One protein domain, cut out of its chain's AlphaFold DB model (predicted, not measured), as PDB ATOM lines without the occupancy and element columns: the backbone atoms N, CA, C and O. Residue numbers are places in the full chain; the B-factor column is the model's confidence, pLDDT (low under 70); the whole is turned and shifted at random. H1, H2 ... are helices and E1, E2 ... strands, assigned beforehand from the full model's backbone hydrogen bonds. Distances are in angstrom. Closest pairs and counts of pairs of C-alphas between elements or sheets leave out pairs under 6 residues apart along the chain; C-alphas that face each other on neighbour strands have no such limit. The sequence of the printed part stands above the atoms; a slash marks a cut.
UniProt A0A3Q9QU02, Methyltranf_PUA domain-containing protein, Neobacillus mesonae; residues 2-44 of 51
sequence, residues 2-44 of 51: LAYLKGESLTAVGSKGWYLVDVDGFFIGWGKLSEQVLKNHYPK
ATOM      1  N   LEU A   2      36.055 -13.728 -31.610       90.19
ATOM      2  CA  LEU A   2      36.753 -13.975 -32.887       90.19
ATOM      3  C   LEU A   2      36.341 -15.296 -33.558       90.19
ATOM      4  O   LEU A   2      36.093 -15.311 -34.757       90.19
ATOM      5  N   ALA A   3      36.173 -16.365 -32.775       94.12
ATOM      6  CA  ALA A   3      35.637 -17.646 -33.243       94.12
ATOM      7  C   ALA A   3      34.270 -17.494 -33.947       94.12
ATOM      8  O   ALA A   3      34.058 -18.023 -35.036       94.12
ATOM      9  N   TYR A   4      33.366 -16.678 -33.388       95.75
ATOM     10  CA  TYR A   4      32.059 -16.419 -33.994       95.75
ATOM     11  C   TYR A   4      32.188 -15.708 -35.349       95.75
ATOM     12  O   TYR A   4      31.603 -16.139 -36.340       95.75
ATOM     13  N   LEU A   5      33.016 -14.666 -35.430       95.00
ATOM     14  CA  LEU A   5      33.235 -13.940 -36.685       95.00
ATOM     15  C   LEU A   5      33.939 -14.801 -37.745       95.00
ATOM     16  O   LEU A   5      33.695 -14.627 -38.935       95.00
ATOM     17  N   LYS A   6      34.754 -15.780 -37.336       95.75
ATOM     18  CA  LYS A   6      35.358 -16.788 -38.225       95.75
ATOM     19  C   LYS A   6      34.369 -17.865 -38.690       95.75
ATOM     20  O   LYS A   6      34.669 -18.635 -39.601       95.75
ATOM     21  N   GLY A   7      33.166 -17.909 -38.116       95.81
ATOM     22  CA  GLY A   7      32.151 -18.912 -38.436       95.81
ATOM     23  C   GLY A   7      32.274 -20.213 -37.637       95.81
ATOM     24  O   GLY A   7      31.642 -21.201 -38.013       95.81
ATOM     25  N   GLU A   8      33.073 -20.234 -36.570       96.75
ATOM     26  CA  GLU A   8      33.242 -21.382 -35.676       96.75
ATOM     27  C   GLU A   8      32.051 -21.500 -34.713       96.75
ATOM     28  O   GLU A   8      31.433 -20.498 -34.340       96.75
ATOM     29  N   SER A   9      31.727 -22.729 -34.302       96.38
ATOM     30  CA  SER A   9      30.735 -22.980 -33.250       96.38
ATOM     31  C   SER A   9      31.294 -22.592 -31.884       96.38
ATOM     32  O   SER A   9      32.493 -22.709 -31.646       96.38
ATOM     33  N   LEU A  10      30.422 -22.167 -30.974       96.06
ATOM     34  CA  LEU A  10      30.807 -21.825 -29.606       96.06
ATOM     35  C   LEU A  10      30.271 -22.872 -28.632       96.06
ATOM     36  O   LEU A  10      29.185 -23.412 -28.841       96.06
ATOM     37  N   THR A  11      30.988 -23.123 -27.544       96.62
ATOM     38  CA  THR A  11      30.422 -23.840 -26.396       96.62
ATOM     39  C   THR A  11      29.554 -22.873 -25.598       96.62
ATOM     40  O   THR A  11      29.999 -21.774 -25.269       96.62
ATOM     41  N   ALA A  12      28.318 -23.261 -25.300       95.69
ATOM     42  CA  ALA A  12      27.389 -22.452 -24.516       95.69
ATOM     43  C   ALA A  12      26.453 -23.343 -23.695       95.69
ATOM     44  O   ALA A  12      26.079 -24.430 -24.128       95.69
ATOM     45  N   VAL A  13      26.044 -22.870 -22.519       96.12
ATOM     46  CA  VAL A  13      25.068 -23.555 -21.658       96.12
ATOM     47  C   VAL A  13      23.735 -22.820 -21.744       96.12
ATOM     48  O   VAL A  13      23.694 -21.594 -21.686       96.12
ATOM     49  N   GLY A  14      22.643 -23.565 -21.895       95.38
ATOM     50  CA  GLY A  14      21.305 -23.000 -22.019       95.38
ATOM     51  C   GLY A  14      20.305 -23.991 -22.606       95.38
ATOM     52  O   GLY A  14      20.655 -25.115 -22.980       95.38
ATOM     53  N   SER A  15      19.049 -23.566 -22.685       97.31
ATOM     54  CA  SER A  15      17.984 -24.337 -23.322       97.31
ATOM     55  C   SER A  15      18.208 -24.459 -24.829       97.31
ATOM     56  O   SER A  15      18.754 -23.578 -25.483       97.31
ATOM     57  N   LYS A  16      17.747 -25.554 -25.429       97.94
ATOM     58  CA  LYS A  16      17.776 -25.709 -26.888       97.94
ATOM     59  C   LYS A  16      16.958 -24.595 -27.550       97.94
ATOM     60  O   LYS A  16      15.792 -24.412 -27.210       97.94
ATOM     61  N   GLY A  17      17.532 -23.895 -28.527       98.06
ATOM     62  CA  GLY A  17      16.828 -22.785 -29.164       98.06
ATOM     63  C   GLY A  17      17.696 -21.893 -30.037       98.06
ATOM     64  O   GLY A  17      18.874 -22.168 -30.271       98.06
ATOM     65  N   TRP A  18      17.077 -20.831 -30.541       98.19
ATOM     66  CA  TRP A  18      17.770 -19.743 -31.217       98.19
ATOM     67  C   TRP A  18      18.215 -18.705 -30.198       98.19
ATOM     68  O   TRP A  18      17.451 -18.336 -29.311       98.19
ATOM     69  N   TYR A  19      19.446 -18.245 -30.358       97.56
ATOM     70  CA  TYR A  19      20.075 -17.261 -29.501       97.56
ATOM     71  C   TYR A  19      20.540 -16.084 -30.332       97.56
ATOM     72  O   TYR A  19      21.149 -16.245 -31.398       97.56
ATOM     73  N   LEU A  20      20.258 -14.910 -29.790       96.69
ATOM     74  CA  LEU A  20      20.878 -13.673 -30.200       96.69
ATOM     75  C   LEU A  20      22.317 -13.675 -29.671       96.69
ATOM     76  O   LEU A  20      22.546 -14.018 -28.512       96.69
ATOM     77  N   VAL A  21      23.280 -13.374 -30.535       95.81
ATOM     78  CA  VAL A  21      24.685 -13.228 -30.155       95.81
ATOM     79  C   VAL A  21      24.991 -11.741 -30.146       95.81
ATOM     80  O   VAL A  21      24.893 -11.082 -31.186       95.81
ATOM     81  N   ASP A  22      25.344 -11.222 -28.978       95.12
ATOM     82  CA  ASP A  22      25.763  -9.843 -28.783       95.12
ATOM     83  C   ASP A  22      27.148  -9.751 -28.140       95.12
ATOM     84  O   ASP A  22      27.702 -10.727 -27.624       95.12
ATOM     85  N   VAL A  23      27.724  -8.563 -28.249       93.31
ATOM     86  CA  VAL A  23      28.961  -8.165 -27.591       93.31
ATOM     87  C   VAL A  23      28.692  -6.803 -26.999       93.31
ATOM     88  O   VAL A  23      28.383  -5.873 -27.741       93.31
ATOM     89  N   ASP A  24      28.779  -6.695 -25.679       94.62
ATOM     90  CA  ASP A  24      28.516  -5.451 -24.953       94.62
ATOM     91  C   ASP A  24      27.151  -4.828 -25.315       94.62
ATOM     92  O   ASP A  24      27.017  -3.613 -25.444       94.62
ATOM     93  N   GLY A  25      26.128  -5.666 -25.529       94.56
ATOM     94  CA  GLY A  25      24.786  -5.228 -25.920       94.56
ATOM     95  C   GLY A  25      24.615  -4.912 -27.411       94.56
ATOM     96  O   GLY A  25      23.507  -4.591 -27.842       94.56
ATOM     97  N   PHE A  26      25.666  -5.041 -28.226       94.38
ATOM     98  CA  PHE A  26      25.592  -4.885 -29.677       94.38
ATOM     99  C   PHE A  26      25.387  -6.230 -30.363       94.38
ATOM    100  O   PHE A  26      26.233  -7.121 -30.298       94.38
ATOM    101  N   PHE A  27      24.268  -6.366 -31.069       93.69
ATOM    102  CA  PHE A  27      23.940  -7.560 -31.837       93.69
ATOM    103  C   PHE A  27      24.914  -7.782 -32.999       93.69
ATOM    104  O   PHE A  27      25.098  -6.905 -33.842       93.69
ATOM    105  N   ILE A  28      25.470  -8.990 -33.087       94.44
ATOM    106  CA  ILE A  28      26.410  -9.378 -34.148       94.44
ATOM    107  C   ILE A  28      25.937 -10.572 -34.984       94.44
ATOM    108  O   ILE A  28      26.552 -10.890 -36.002       94.44
ATOM    109  N   GLY A  29      24.847 -11.238 -34.592       95.62
ATOM    110  CA  GLY A  29      24.232 -12.296 -35.390       95.62
ATOM    111  C   GLY A  29      23.506 -13.363 -34.576       95.62
ATOM    112  O   GLY A  29      23.270 -13.231 -33.378       95.62
ATOM    113  N   TRP A  30      23.139 -14.450 -35.251       97.56
ATOM    114  CA  TRP A  30      22.381 -15.558 -34.671       97.56
ATOM    115  C   TRP A  30      23.237 -16.799 -34.403       97.56
ATOM    116  O   TRP A  30      24.202 -17.097 -35.118       97.56
ATOM    117  N   GLY A  31      22.831 -17.573 -33.399       97.56
ATOM    118  CA  GLY A  31      23.318 -18.924 -33.139       97.56
ATOM    119  C   GLY A  31      22.173 -19.864 -32.766       97.56
ATOM    120  O   GLY A  31      21.154 -19.434 -32.234       97.56
ATOM    121  N   LYS A  32      22.323 -21.163 -33.043       98.38
ATOM    122  CA  LYS A  32      21.347 -22.189 -32.645       98.38
ATOM    123  C   LYS A  32      21.981 -23.155 -31.657       98.38
ATOM    124  O   LYS A  32      22.889 -23.897 -32.029       98.38
ATOM    125  N   LEU A  33      21.501 -23.150 -30.420       98.44
ATOM    126  CA  LEU A  33      22.020 -23.995 -29.354       98.44
ATOM    127  C   LEU A  33      21.394 -25.387 -29.426       98.44
ATOM    128  O   LEU A  33      20.170 -25.539 -29.449       98.44
ATOM    129  N   SER A  34      22.251 -26.404 -29.460       97.56
ATOM    130  CA  SER A  34      21.888 -27.812 -29.343       97.56
ATOM    131  C   SER A  34      23.028 -28.540 -28.646       97.56
ATOM    132  O   SER A  34      24.156 -28.451 -29.113       97.56
ATOM    133  N   GLU A  35      22.730 -29.255 -27.557       94.31
ATOM    134  CA  GLU A  35      23.703 -30.121 -26.862       94.31
ATOM    135  C   GLU A  35      25.011 -29.391 -26.509       94.31
ATOM    136  O   GLU A  35      26.095 -29.803 -26.897       94.31
ATOM    137  N   GLN A  36      24.898 -28.257 -25.807       96.25
ATOM    138  CA  GLN A  36      26.027 -27.415 -25.367       96.25
ATOM    139  C   GLN A  36      26.855 -26.763 -26.490       96.25
ATOM    140  O   GLN A  36      27.820 -26.044 -26.224       96.25
ATOM    141  N   VAL A  37      26.455 -26.955 -27.749       97.69
ATOM    142  CA  VAL A  37      27.089 -26.350 -28.918       97.69
ATOM    143  C   VAL A  37      26.155 -25.312 -29.530       97.69
ATOM    144  O   VAL A  37      25.078 -25.623 -30.048       97.69
ATOM    145  N   LEU A  38      26.587 -24.055 -29.511       97.94
ATOM    146  CA  LEU A  38      25.961 -22.964 -30.235       97.94
ATOM    147  C   LEU A  38      26.460 -22.975 -31.681       97.94
ATOM    148  O   LEU A  38      27.550 -22.490 -32.001       97.94
ATOM    149  N   LYS A  39      25.639 -23.537 -32.570       97.94
ATOM    150  CA  LYS A  39      25.906 -23.576 -34.009       97.94
ATOM    151  C   LYS A  39      25.822 -22.171 -34.579       97.94
ATOM    152  O   LYS A  39      24.767 -21.529 -34.550       97.94
ATOM    153  N   ASN A  40      26.935 -21.721 -35.127       97.56
ATOM    154  CA  ASN A  40      27.093 -20.385 -35.661       97.56
ATOM    155  C   ASN A  40      26.317 -20.197 -36.978       97.56
ATOM    156  O   ASN A  40      26.498 -20.970 -37.921       97.56
ATOM    157  N   HIS A  41      25.458 -19.175 -37.032       97.38
ATOM    158  CA  HIS A  41      24.691 -18.789 -38.224       97.38
ATOM    159  C   HIS A  41      25.162 -17.453 -38.827       97.38
ATOM    160  O   HIS A  41      24.407 -16.763 -39.507       97.38
ATOM    161  N   TYR A  42      26.428 -17.097 -38.613       96.31
ATOM    162  CA  TYR A  42      27.069 -15.941 -39.219       96.31
ATOM    163  C   TYR A  42      27.299 -16.179 -40.728       96.31
ATOM    164  O   TYR A  42      27.858 -17.227 -41.110       96.31
ATOM    165  N   PRO A  43      26.865 -15.252 -41.610       95.00
ATOM    166  CA  PRO A  43      26.905 -15.446 -43.058       95.00
ATOM    167  C   PRO A  43      28.309 -15.762 -43.576       95.00
ATOM    168  O   PRO A  43      29.267 -15.057 -43.274       95.00
ATOM    169  N   LYS A  44      28.435 -16.807 -44.409       93.62
ATOM    170  CA  LYS A  44      29.737 -17.285 -44.912       93.62
ATOM    171  C   LYS A  44      30.562 -16.192 -45.599       93.62
ATOM    172  O   LYS A  44      31.758 -16.116 -45.353       93.62
TER     173      LYS A  44
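What this domain is: This is residues 2 to 44 of the 51 residues of the protein "Methyltranf_PUA domain-containing protein" of Neobacillus mesonae (UniProt A0A3Q9QU02). A small, strongly twisted antiparallel sheet, a meander with each strand the antiparallel neighbour of the one before, is ordered E1, E2, E3, with short helix H1 over E2. The printed part has 43 residues, with H1, E1, E2 and E3 in chain order; of the 25 residues in named elements strands hold 20, and the class is mostly strand. The whole is compact, with radius of gyration of the C-alphas 9.6 A and spans of 22 by 22 by 14 A.

How they stand to each other: Start at E2, residues 26 to 34, which bends by 62 degrees at Gly 29. It forms hairpins with E1, residues 17 to 23 (N 19 to O 31, 2.8 A), and E3, residues 37 to 40 (N 39 to O 32, 2.8 A). Residues 10 to 11 pair antiparallel with 37 to 38 of E3. H1, residues 2 to 6, is on the sheet at height 9.6 A; its O i to N i+4 pair is within hydrogen-bond range.

Where its parts are: Find C-alpha 2 at (36.753, -13.975, -32.887), where H1 begins, 6.2 A long. E1 runs 19.1 A, E2 23.2 A, and E3 9.0 A to C-alpha 40 at (27.093, -20.385, -35.661).

The domain as a whole: C-alphas 15 and 44 are farthest apart, 25.6 A. The printed part has no cut and no long link, and no printed residue has a pLDDT under 70.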